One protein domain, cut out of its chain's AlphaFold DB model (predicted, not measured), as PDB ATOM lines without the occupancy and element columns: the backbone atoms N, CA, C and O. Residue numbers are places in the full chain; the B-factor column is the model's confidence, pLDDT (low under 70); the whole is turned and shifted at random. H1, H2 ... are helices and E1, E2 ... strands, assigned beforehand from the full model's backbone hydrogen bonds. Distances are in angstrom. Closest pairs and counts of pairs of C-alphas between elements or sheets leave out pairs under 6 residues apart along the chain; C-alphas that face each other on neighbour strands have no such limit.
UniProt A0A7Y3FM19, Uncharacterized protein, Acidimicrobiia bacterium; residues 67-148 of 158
ATOM      1  N   MET A  67     -33.303  19.821 -25.484       93.12
ATOM      2  CA  MET A  67     -34.016  20.904 -26.149       93.12
ATOM      3  C   MET A  67     -35.007  21.532 -25.176       93.12
ATOM      4  O   MET A  67     -35.415  20.914 -24.189       93.12
ATOM      5  N   VAL A  68     -35.408  22.754 -25.482       96.31
ATOM      6  CA  VAL A  68     -36.333  23.537 -24.676       96.31
ATOM      7  C   VAL A  68     -37.708  23.514 -25.317       96.31
ATOM      8  O   VAL A  68     -37.846  23.795 -26.507       96.31
ATOM      9  N   ARG A  69     -38.730  23.220 -24.518       97.44
ATOM     10  CA  ARG A  69     -40.123  23.479 -24.883       97.44
ATOM     11  C   ARG A  69     -40.543  24.812 -24.279       97.44
ATOM     12  O   ARG A  69     -40.327  25.036 -23.090       97.44
ATOM     13  N   VAL A  70     -41.175  25.669 -25.069       97.69
ATOM     14  CA  VAL A  70     -41.875  26.845 -24.538       97.69
ATOM     15  C   VAL A  70     -43.260  26.389 -24.080       97.69
ATOM     16  O   VAL A  70     -43.969  25.724 -24.827       97.69
ATOM     17  N   ILE A  71     -43.610  26.667 -22.829       97.94
ATOM     18  CA  ILE A  71     -44.902  26.301 -22.232       97.94
ATOM     19  C   ILE A  71     -45.882  27.464 -22.330       97.94
ATOM     20  O   ILE A  71     -47.057  27.250 -22.608       97.94
ATOM     21  N   ASP A  72     -45.388  28.669 -22.069       97.94
ATOM     22  CA  ASP A  72     -46.153  29.910 -22.100       97.94
ATOM     23  C   ASP A  72     -45.200  31.080 -22.356       97.94
ATOM     24  O   ASP A  72     -44.018  30.982 -22.011       97.94
ATOM     25  N   THR A  73     -45.681  32.155 -22.972       97.94
ATOM     26  CA  THR A  73     -44.869  33.344 -23.270       97.94
ATOM     27  C   THR A  73     -45.719  34.541 -23.688       97.94
ATOM     28  O   THR A  73     -46.789  34.378 -24.272       97.94
ATOM     29  N   ASP A  74     -45.216  35.749 -23.428       96.94
ATOM     30  CA  ASP A  74     -45.768  37.004 -23.947       96.94
ATOM     31  C   ASP A  74     -45.158  37.435 -25.297       96.94
ATOM     32  O   ASP A  74     -45.657  38.364 -25.940       96.94
ATOM     33  N   ASP A  75     -44.106  36.751 -25.754       96.88
ATOM     34  CA  ASP A  75     -43.383  37.082 -26.973       96.88
ATOM     35  C   ASP A  75     -43.937  36.343 -28.202       96.88
ATOM     36  O   ASP A  75     -44.067  35.116 -28.245       96.88
ATOM     37  N   ALA A  76     -44.209  37.103 -29.265       95.19
ATOM     38  CA  ALA A  76     -44.789  36.569 -30.496       95.19
ATOM     39  C   ALA A  76     -43.856  35.600 -31.242       95.19
ATOM     40  O   ALA A  76     -44.331  34.721 -31.963       95.19
ATOM     41  N   ALA A  77     -42.535  35.753 -31.108       95.31
ATOM     42  CA  ALA A  77     -41.584  34.871 -31.767       95.31
ATOM     43  C   ALA A  77     -41.523  33.504 -31.066       95.31
ATOM     44  O   ALA A  77     -41.477  32.472 -31.736       95.31
ATOM     45  N   LEU A  78     -41.569  33.485 -29.732       96.94
ATOM     46  CA  LEU A  78     -41.629  32.259 -28.942       96.94
ATOM     47  C   LEU A  78     -42.998  31.567 -29.029       96.94
ATOM     48  O   LEU A  78     -43.039  30.335 -29.063       96.94
ATOM     49  N   ALA A  79     -44.092  32.327 -29.151       96.81
ATOM     50  CA  ALA A  79     -45.445  31.787 -29.307       96.81
ATOM     51  C   ALA A  79     -45.566  30.826 -30.504       96.81
ATOM     52  O   ALA A  79     -46.210  29.784 -30.392       96.81
ATOM     53  N   TYR A  80     -44.855  31.097 -31.605       95.56
ATOM     54  CA  TYR A  80     -44.791  30.206 -32.772       95.56
ATOM     55  C   TYR A  80     -44.385  28.768 -32.411       95.56
ATOM     56  O   TYR A  80     -44.909  27.808 -32.967       95.56
ATOM     57  N   TYR A  81     -43.444  28.595 -31.478       96.25
ATOM     58  CA  TYR A  81     -42.962  27.265 -31.098       96.25
ATOM     59  C   TYR A  81     -43.970  26.496 -30.246       96.25
ATOM     60  O   TYR A  81     -43.945  25.268 -30.252       96.25
ATOM     61  N   ILE A  82     -44.861  27.206 -29.549       96.12
ATOM     62  CA  ILE A  82     -46.003  26.607 -28.856       96.12
ATOM     63  C   ILE A  82     -47.031  26.150 -29.894       96.12
ATOM     64  O   ILE A  82     -47.446  24.998 -29.877       96.12
ATOM     65  N   GLU A  83     -47.407  27.041 -30.816       93.94
ATOM     66  CA  GLU A  83     -48.433  26.781 -31.836       93.94
ATOM     67  C   GLU A  83     -48.067  25.622 -32.771       93.94
ATOM     68  O   GLU A  83     -48.940  24.862 -33.188       93.94
ATOM     69  N   GLU A  84     -46.780  25.479 -33.091       93.38
ATOM     70  CA  GLU A  84     -46.278  24.450 -34.001       93.38
ATOM     71  C   GLU A  84     -45.706  23.214 -33.291       93.38
ATOM     72  O   GLU A  84     -45.114  22.373 -33.966       93.38
ATOM     73  N   ASP A  85     -45.859  23.071 -31.969       94.44
ATOM     74  CA  ASP A  85     -45.326  21.938 -31.188       94.44
ATOM     75  C   ASP A  85     -43.821  21.686 -31.434       94.44
ATOM     76  O   ASP A  85     -43.357  20.557 -31.645       94.44
ATOM     77  N   LEU A  86     -43.038  22.769 -31.438       94.94
ATOM     78  CA  LEU A  86     -41.616  22.746 -31.759       94.94
ATOM     79  C   LEU A  86     -40.728  22.851 -30.520       94.94
ATOM     80  O   LEU A  86     -40.899  23.703 -29.650       94.94
ATOM     81  N   LEU A  87     -39.676  22.037 -30.511       95.25
ATOM     82  CA  LEU A  87     -38.580  22.134 -29.561       95.25
ATOM     83  C   LEU A  87     -37.457  23.025 -30.083       95.25
ATOM     84  O   LEU A  87     -37.019  22.892 -31.230       95.25
ATOM     85  N   ILE A  88     -36.928  23.867 -29.198       95.31
ATOM     86  CA  ILE A  88     -35.883  24.840 -29.505       95.31
ATOM     87  C   ILE A  88     -34.531  24.358 -28.955       95.31
ATOM     88  O   ILE A  88     -34.426  24.044 -27.768       95.31
ATOM     89  N   PRO A  89     -33.459  24.349 -29.762       93.00
ATOM     90  CA  PRO A  89     -32.097  24.172 -29.280       93.00
ATOM     91  C   PRO A  89     -31.690  25.285 -28.324       93.00
ATOM     92  O   PRO A  89     -31.872  26.472 -28.613       93.00
ATOM     93  N   ILE A  90     -31.067  24.895 -27.212       93.12
ATOM     94  CA  ILE A  90     -30.611  25.826 -26.175       93.12
ATOM     95  C   ILE A  90     -29.776  26.982 -26.757       93.12
ATOM     96  O   ILE A  90     -30.085  28.124 -26.420       93.12
ATOM     97  N   PRO A  91     -28.783  26.770 -27.652       90.62
ATOM     98  CA  PRO A  91     -27.979  27.879 -28.171       90.62
ATOM     99  C   PRO A  91     -28.802  28.935 -28.923       90.62
ATOM    100  O   PRO A  91     -28.544  30.131 -28.791       90.62
ATOM    101  N   SER A  92     -29.816  28.509 -29.683       91.19
ATOM    102  CA  SER A  92     -30.705  29.410 -30.424       91.19
ATOM    103  C   SER A  92     -31.574  30.235 -29.485       91.19
ATOM    104  O   SER A  92     -31.636  31.456 -29.627       91.19
ATOM    105  N   LEU A  93     -32.185  29.590 -28.486       94.31
ATOM    106  CA  LEU A  93     -32.990  30.288 -27.484       94.31
ATOM    107  C   LEU A  93     -32.141  31.262 -26.659       94.31
ATOM    108  O   LEU A  93     -32.541  32.397 -26.427       94.31
ATOM    109  N   ARG A  94     -30.939  30.841 -26.256       92.38
ATOM    110  CA  ARG A  94     -30.014  31.656 -25.465       92.38
ATOM    111  C   ARG A  94     -29.591  32.923 -26.211       92.38
ATOM    112  O   ARG A  94     -29.633  34.006 -25.631       92.38
ATOM    113  N   ASN A  95     -29.236  32.796 -27.492       91.12
ATOM    114  CA  ASN A  95     -28.910  33.933 -28.357       91.12
ATOM    115  C   ASN A  95     -30.105  34.883 -28.517       91.12
ATOM    116  O   ASN A  95     -29.937  36.101 -28.495       91.12
ATOM    117  N   TYR A  96     -31.312  34.330 -28.654       93.56
ATOM    118  CA  TYR A  96     -32.534  35.114 -28.785       93.56
ATOM    119  C   TYR A  96     -32.851  35.917 -27.514       93.56
ATOM    120  O   TYR A  96     -33.055  37.126 -27.603       93.56
ATOM    121  N   LEU A  97     -32.811  35.289 -26.335       94.31
ATOM    122  CA  LEU A  97     -33.040  35.968 -25.052       94.31
ATOM    123  C   LEU A  97     -31.949  37.006 -24.739       94.31
ATOM    124  O   LEU A  97     -32.230  38.050 -24.161       94.31
ATOM    125  N   ALA A  98     -30.705  36.769 -25.169       91.69
ATOM    126  CA  ALA A  98     -29.627  37.753 -25.035       91.69
ATOM    127  C   ALA A  98     -29.882  39.031 -25.847       91.69
ATOM    128  O   ALA A  98     -29.465  40.117 -25.448       91.69
ATOM    129  N   ALA A  99     -30.524  38.887 -27.007       91.75
ATOM    130  CA  ALA A  99     -30.833  39.990 -27.909       91.75
ATOM    131  C   ALA A  99     -32.156  40.697 -27.567       91.75
ATOM    132  O   ALA A  99     -32.344  41.844 -27.970       91.75
ATOM    133  N   ASN A 100     -33.057  40.040 -26.826       93.75
ATOM    134  CA  ASN A 100     -34.397  40.532 -26.511       93.75
ATOM    135  C   ASN A 100     -34.622  40.540 -24.994       93.75
ATOM    136  O   ASN A 100     -34.940  39.522 -24.391       93.75
ATOM    137  N   SER A 101     -34.493  41.713 -24.372       91.50
ATOM    138  CA  SER A 101     -34.616  41.865 -22.917       91.50
ATOM    139  C   SER A 101     -36.057  41.928 -22.406       91.50
ATOM    140  O   SER A 101     -36.260  41.979 -21.204       91.50
ATOM    141  N   ASN A 102     -37.064  41.984 -23.272       94.19
ATOM    142  CA  ASN A 102     -38.459  42.182 -22.863       94.19
ATOM    143  C   ASN A 102     -39.281  40.929 -23.165       94.19
ATOM    144  O   ASN A 102     -40.282  41.015 -23.863       94.19
ATOM    145  N   VAL A 103     -38.785  39.779 -22.718       95.88
ATOM    146  CA  VAL A 103     -39.422  38.480 -22.930       95.88
ATOM    147  C   VAL A 103     -39.737  37.877 -21.573       95.88
ATOM    148  O   VAL A 103     -38.842  37.737 -20.738       95.88
ATOM    149  N   GLU A 104     -40.993  37.500 -21.385       96.88
ATOM    150  CA  GLU A 104     -41.469  36.687 -20.279       96.88
ATOM    151  C   GLU A 104     -41.916  35.329 -20.833       96.88
ATOM    152  O   GLU A 104     -42.663  35.226 -21.812       96.88
ATOM    153  N   ALA A 105     -41.406  34.247 -20.247       97.62
ATOM    154  CA  ALA A 105     -41.739  32.906 -20.709       97.62
ATOM    155  C   ALA A 105     -41.607  31.857 -19.610       97.62
ATOM    156  O   ALA A 105     -40.745  31.936 -18.736       97.62
ATOM    157  N   ILE A 106     -42.417  30.809 -19.710       97.88
ATOM    158  CA  ILE A 106     -42.237  29.566 -18.969       97.88
ATOM    159  C   ILE A 106     -41.626  28.553 -19.928       97.88
ATOM    160  O   ILE A 106     -42.231  28.165 -20.926       97.88
ATOM    161  N   LEU A 107     -40.424  28.099 -19.606       97.81
ATOM    162  CA  LEU A 107     -39.684  27.105 -20.365       97.81
ATOM    163  C   LEU A 107     -39.722  25.763 -19.643       97.81
ATOM    164  O   LEU A 107     -39.719  25.702 -18.415       97.81
ATOM    165  N   GLN A 108     -39.683  24.680 -20.404       97.50
ATOM    166  CA  GLN A 108     -39.382  23.351 -19.903       97.50
ATOM    167  C   GLN A 108     -38.062  22.875 -20.511       97.50
ATOM    168  O   GLN A 108     -37.945  22.721 -21.727       97.50
ATOM    169  N   VAL A 109     -37.076  22.634 -19.647       95.62
ATOM    170  CA  VAL A 109     -35.744  22.132 -19.998       95.62
ATOM    171  C   VAL A 109     -35.595  20.761 -19.344       95.62
ATOM    172  O   VAL A 109     -35.428  20.643 -18.131       95.62
ATOM    173  N   GLY A 110     -35.747  19.698 -20.136       90.94
ATOM    174  CA  GLY A 110     -35.861  18.341 -19.594       90.94
ATOM    175  C   GLY A 110     -37.067  18.201 -18.651       90.94
ATOM    176  O   GLY A 110     -38.216  18.396 -19.057       90.94
ATOM    177  N   SER A 111     -36.814  17.854 -17.388       90.69
ATOM    178  CA  SER A 111     -37.843  17.737 -16.343       90.69
ATOM    179  C   SER A 111     -38.100  19.030 -15.566       90.69
ATOM    180  O   SER A 111     -39.044  19.083 -14.779       90.69
ATOM    181  N   GLU A 112     -37.271  20.057 -15.747       95.06
ATOM    182  CA  GLU A 112     -37.358  21.297 -14.981       95.06
ATOM    183  C   GLU A 112     -38.177  22.349 -15.723       95.06
ATOM    184  O   GLU A 112     -38.061  22.513 -16.939       95.06
ATOM    185  N   ARG A 113     -39.011  23.075 -14.973       96.69
ATOM    186  CA  ARG A 113     -39.700  24.269 -15.466       96.69
ATOM    187  C   ARG A 113     -38.980  25.502 -14.961       96.69
ATOM    188  O   ARG A 113     -38.708  25.607 -13.768       96.69
ATOM    189  N   VAL A 114     -38.708  26.427 -15.868       96.56
ATOM    190  CA  VAL A 114     -37.926  27.625 -15.591       96.56
ATOM    191  C   VAL A 114     -38.677  28.838 -16.095       96.56
ATOM    192  O   VAL A 114     -39.131  28.868 -17.235       96.56
ATOM    193  N   PHE A 115     -38.816  29.825 -15.223       96.69
ATOM    194  CA  PHE A 115     -39.386  31.114 -15.569       96.69
ATOM    195  C   PHE A 115     -38.280  32.033 -16.088       96.69
ATOM    196  O   PHE A 115     -37.194  32.094 -15.507       96.69
ATOM    197  N   VAL A 116     -38.545  32.709 -17.198       95.88
ATOM    198  CA  VAL A 116     -37.668  33.716 -17.790       95.88
ATOM    199  C   VAL A 116     -38.232  35.071 -17.408       95.88
ATOM    200  O   VAL A 116     -39.330  35.423 -17.830       95.88
ATOM    201  N   GLU A 117     -37.474  35.816 -16.609       93.50
ATOM    202  CA  GLU A 117     -37.795  37.202 -16.287       93.50
ATOM    203  C   GLU A 117     -37.249  38.138 -17.374       93.50
ATOM    204  O   GLU A 117     -36.148  37.892 -17.895       93.50
ATOM    205  N   PRO A 118     -37.936  39.257 -17.662       93.75
ATOM    206  CA  PRO A 118     -37.422  40.277 -18.563       93.75
ATOM    207  C   PRO A 118     -35.995  40.711 -18.194       93.75
ATOM    208  O   PRO A 118     -35.691  41.071 -17.058       93.75
ATOM    209  N   GLY A 119     -35.105  40.679 -19.181       90.25
ATOM    210  CA  GLY A 119     -33.715  41.111 -19.071       90.25
ATOM    211  C   GLY A 119     -32.778  40.034 -18.536       90.25
ATOM    212  O   GLY A 119     -31.597  40.315 -18.325       90.25
ATOM    213  N   THR A 120     -33.275  38.812 -18.332       91.62
ATOM    214  CA  THR A 120     -32.497  37.701 -17.784       91.62
ATOM    215  C   THR A 120     -32.376  36.548 -18.776       91.62
ATOM    216  O   THR A 120     -33.270  36.270 -19.571       91.62
ATOM    217  N   VAL A 121     -31.241  35.849 -18.719       93.06
ATOM    218  CA  VAL A 121     -31.052  34.560 -19.391       93.06
ATOM    219  C   VAL A 121     -30.878  33.514 -18.294       93.06
ATOM    220  O   VAL A 121     -29.906  33.609 -17.538       93.06
ATOM    221  N   PRO A 122     -31.788  32.534 -18.162       93.44
ATOM    222  CA  PRO A 122     -31.702  31.553 -17.088       93.44
ATOM    223  C   PRO A 122     -30.406  30.735 -17.127       93.44
ATOM    224  O   PRO A 122     -30.027  30.209 -18.172       93.44
ATOM    225  N   THR A 123     -29.765  30.545 -15.971       92.19
ATOM    226  CA  THR A 123     -28.474  29.839 -15.852       92.19
ATOM    227  C   THR A 123     -28.527  28.386 -16.325       92.19
ATOM    228  O   THR A 123     -27.522  27.867 -16.801       92.19
ATOM    229  N   ILE A 124     -29.695  27.731 -16.250       91.81
ATOM    230  CA  ILE A 124     -29.894  26.367 -16.772       91.81
ATOM    231  C   ILE A 124     -29.605  26.274 -18.273       91.81
ATOM    232  O   ILE A 124     -29.225  25.221 -18.775       91.81
ATOM    233  N   LEU A 125     -29.770  27.388 -18.992       91.06
ATOM    234  CA  LEU A 125     -29.461  27.452 -20.403       91.06
ATOM    235  C   LEU A 125     -27.957  27.512 -20.634       91.06
ATOM    236  O   LEU A 125     -27.586  27.430 -21.786       91.06
ATOM    237  N   GLY A 126     -27.089  27.625 -19.626       90.06
ATOM    238  CA  GLY A 126     -25.629  27.659 -19.774       90.06
ATOM    239  C   GLY A 126     -25.066  28.997 -20.276       90.06
ATOM    240  O   GLY A 126     -25.784  29.983 -20.431       90.06
ATOM    241  N   GLU A 127     -23.754  29.031 -20.523       88.81
ATOM    242  CA  GLU A 127     -23.015  30.245 -20.909       88.81
ATOM    243  C   GLU A 127     -23.277  30.682 -22.353       88.81
ATOM    244  O   GLU A 127     -23.544  29.853 -23.213       88.81
ATOM    245  N   GLN A 128     -23.159  31.977 -22.662       87.06
ATOM    246  CA  GLN A 128     -23.339  32.462 -24.035       87.06
ATOM    247  C   GLN A 128     -22.333  31.819 -25.001       87.06
ATOM    248  O   GLN A 128     -21.138  31.807 -24.702       87.06
ATOM    249  N   PRO A 129     -22.792  31.300 -26.158       84.25
ATOM    250  CA  PRO A 129     -21.892  30.706 -27.127       84.25
ATOM    251  C   PRO A 129     -20.990  31.783 -27.733       84.25
ATOM    252  O   PRO A 129     -21.359  32.957 -27.856       84.25
ATOM    253  N   GLY A 130     -19.790  31.376 -28.138       88.62
ATOM    254  CA  GLY A 130     -18.877  32.274 -28.836       88.62
ATOM    255  C   GLY A 130     -19.446  32.708 -30.193       88.62
ATOM    256  O   GLY A 130     -20.256  32.010 -30.799       88.62
ATOM    257  N   TRP A 131     -18.963  33.828 -30.742       87.62
ATOM    258  CA  TRP A 131     -19.416  34.322 -32.056       87.62
ATOM    259  C   TRP A 131     -19.334  33.257 -33.166       87.62
ATOM    260  O   TRP A 131     -20.238  33.149 -33.993       87.62
ATOM    261  N   PHE A 132     -18.265  32.453 -33.173       87.00
ATOM    262  CA  PHE A 132     -18.092  31.369 -34.144       87.00
ATOM    263  C   PHE A 132     -19.177  30.296 -34.010       87.00
ATOM    264  O   PHE A 132     -19.740  29.868 -35.017       87.00
ATOM    265  N   GLU A 133     -19.497  29.884 -32.786       85.69
ATOM    266  CA  GLU A 133     -20.525  28.880 -32.512       85.69
ATOM    267  C   GLU A 133     -21.898  29.403 -32.937       85.69
ATOM    268  O   GLU A 133     -22.575  28.754 -33.730       85.69
ATOM    269  N   SER A 134     -22.247  30.632 -32.548       83.94
ATOM    270  CA  SER A 134     -23.494  31.286 -32.969       83.94
ATOM    271  C   SER A 134     -23.620  31.418 -34.485       83.94
ATOM    272  O   SER A 134     -24.727  31.408 -35.018       83.94
ATOM    273  N   LYS A 135     -22.498  31.565 -35.202       85.06
ATOM    274  CA  LYS A 135     -22.509  31.746 -36.656       85.06
ATOM    275  C   LYS A 135     -22.571  30.430 -37.426       85.06
ATOM    276  O   LYS A 135     -23.204  30.383 -38.483       85.06
ATOM    277  N   PHE A 136     -21.883  29.395 -36.950       84.88
ATOM    278  CA  PHE A 136     -21.653  28.174 -37.723       84.88
ATOM    279  C   PHE A 136     -22.337  26.928 -37.150       84.88
ATOM    280  O   PHE A 136     -22.674  26.043 -37.935       84.88
ATOM    281  N   LEU A 137     -22.611  26.865 -35.846       85.62
ATOM    282  CA  LEU A 137     -23.255  25.729 -35.173       85.62
ATOM    283  C   LEU A 137     -24.743  26.008 -34.938       85.62
ATOM    284  O   LEU A 137     -25.241  26.050 -33.817       85.62
ATOM    285  N   LEU A 138     -25.456  26.235 -36.039       87.88
ATOM    286  CA  LEU A 138     -26.900  26.439 -36.019       87.88
ATOM    287  C   LEU A 138     -27.623  25.099 -36.109       87.88
ATOM    288  O   LEU A 138     -27.359  24.290 -37.003       87.88
ATOM    289  N   PHE A 139     -28.577  24.894 -35.212       90.44
ATOM    290  CA  PHE A 139     -29.393  23.689 -35.136       90.44
ATOM    291  C   PHE A 139     -30.840  24.048 -35.399       90.44
ATOM    292  O   PHE A 139     -31.319  24.997 -34.804       90.44
ATOM    293  N   ARG A 140     -31.547  23.313 -36.256       90.69
ATOM    294  CA  ARG A 140     -32.973  23.572 -36.501       90.69
ATOM    295  C   ARG A 140     -33.825  23.149 -35.301       90.69
ATOM    296  O   ARG A 140     -33.454  22.213 -34.589       90.69
ATOM    297  N   ALA A 141     -34.987  23.778 -35.149       93.19
ATOM    298  CA  ALA A 141     -36.020  23.307 -34.235       93.19
ATOM    299  C   ALA A 141     -36.486  21.891 -34.612       93.19
ATOM    300  O   ALA A 141     -36.420  21.490 -35.783       93.19
ATOM    301  N   LEU A 142     -36.937  21.129 -33.618       91.75
ATOM    302  CA  LEU A 142     -37.426  19.763 -33.808       91.75
ATOM    303  C   LEU A 142     -38.937  19.705 -33.626       91.75
ATOM    304  O   LEU A 142     -39.461  20.190 -32.633       91.75
ATOM    305  N   ASP A 143     -39.604  19.071 -34.585       91.75
ATOM    306  CA  ASP A 143     -41.026  18.744 -34.519       91.75
ATOM    307  C   ASP A 143     -41.200  17.433 -33.748       91.75
ATOM    308  O   ASP A 143     -40.651  16.391 -34.132       91.75
ATOM    309  N   GLU A 144     -41.924  17.484 -32.638       86.25
ATOM    310  CA  GLU A 144     -42.212  16.305 -31.818       86.25
ATOM    311  C   GLU A 144     -43.454  15.545 -32.262       86.25
ATOM    312  O   GLU A 144     -43.681  14.433 -31.786       86.25
ATOM    313  N   THR A 145     -44.237  16.104 -33.181       88.94
ATOM    314  CA  THR A 145     -45.415  15.411 -33.693       88.94
ATOM    315  C   THR A 145     -45.009  14.182 -34.509       88.94
ATOM    316  O   THR A 145     -43.991  14.171 -35.207       88.94
ATOM    317  N   GLU A 146     -45.810  13.121 -34.407       85.38
ATOM    318  CA  GLU A 146     -45.684  11.926 -35.239       85.38
ATOM    319  C   GLU A 146     -46.968  11.731 -36.061       85.38
ATOM    320  O   GLU A 146     -48.061  11.756 -35.487       85.38
ATOM    321  N   PRO A 147     -46.875  11.507 -37.389       85.69
ATOM    322  CA  PRO A 147     -45.647  11.451 -38.191       85.69
ATOM    323  C   PRO A 147     -45.017  12.838 -38.416       85.69
ATOM    324  O   PRO A 147     -45.738  13.831 -38.514       85.69
ATOM    325  N   LYS A 148     -43.684  12.895 -38.577       84.81
ATOM    326  CA  LYS A 148     -42.939  14.150 -38.828       84.81
ATOM    327  C   LYS A 148     -43.544  14.987 -39.959       84.81
ATOM    328  O   LYS A 148     -43.633  14.522 -41.103       84.81
TER     329      LYS A 148
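Overview. This is residues 67 to 148 of the 158 residues of an uncharacterized protein of Acidimicrobiia bacterium (UniProt A0A7Y3FM19). A strongly twisted sheet of four strands has H1 and H2 over one face, while H3 lies out past H2 at the end of a long link. From H3 the last stretch folds back to the edge strand E2, pairs briefly with it and runs on as a tail. The 82 printed residues hold E1, H1, E2, H2, E3, E4 and H3 in chain order; the sheet, E2 - E1 - E3 - E4, is antiparallel, and the class is mixed, helices and strands. The whole is compact, with a radius of gyration of the C-alphas of 12.4 A and spans of 35 by 28 by 24 A.

Along the chain. Find C-alpha 67 at (-34.016, 20.904, -26.149); from there E1 runs 16.8 A to residue 73. The other strands of its sheet are E2, residues 86 to 89, E3, residues 105 to 109, and E4, residues 112 to 116. H1 is residues 76 to 83, H2 is residues 90 to 99, 14.3 A long, and H3, residues 131 to 136, ends at C-alpha 136, (-21.653, 28.174, -37.723).

Arrangement. Look first at E1 and E3, where N 69 and O 108 are 2.9 A apart; E2 and E1 have N 68 and O 88 at 2.8 A, and the hairpin E3 and E4 has N 107 and O 114 at 2.8 A. H1 and H2 are on the same face, in two layers, sheet and helices. H1 stands up from the sheet over E1, at a height over the sheet of 6.1 A; their closest C-alphas, Val 70 and Ile 82, are 6.0 A apart. E2, H2 and E3 form a split strand-helix-strand unit, two strands running the same way with E1 between them, its crossover right-handed. H3 is not on the sheet and only just touches H2, with 3 pairs of C-alphas within 8 A, the closest Pro 91 and Ser 134 at 7.4 A, opposite ways at a steep tilt of 51 degrees. In H2 and H3 every O i to N i+4 pair is within hydrogen-bond range; in H1 1 of 4 is, beside 3 of 5 O i to N i+3 pairs.

Size, cuts and confidence. The two C-alphas farthest apart, Gly 119 and Pro 147, are 37.3 A apart. The printed part has no cut, the link from E4 to H3 is long, with 14 residues, and no printed residue is under 70 in pLDDT.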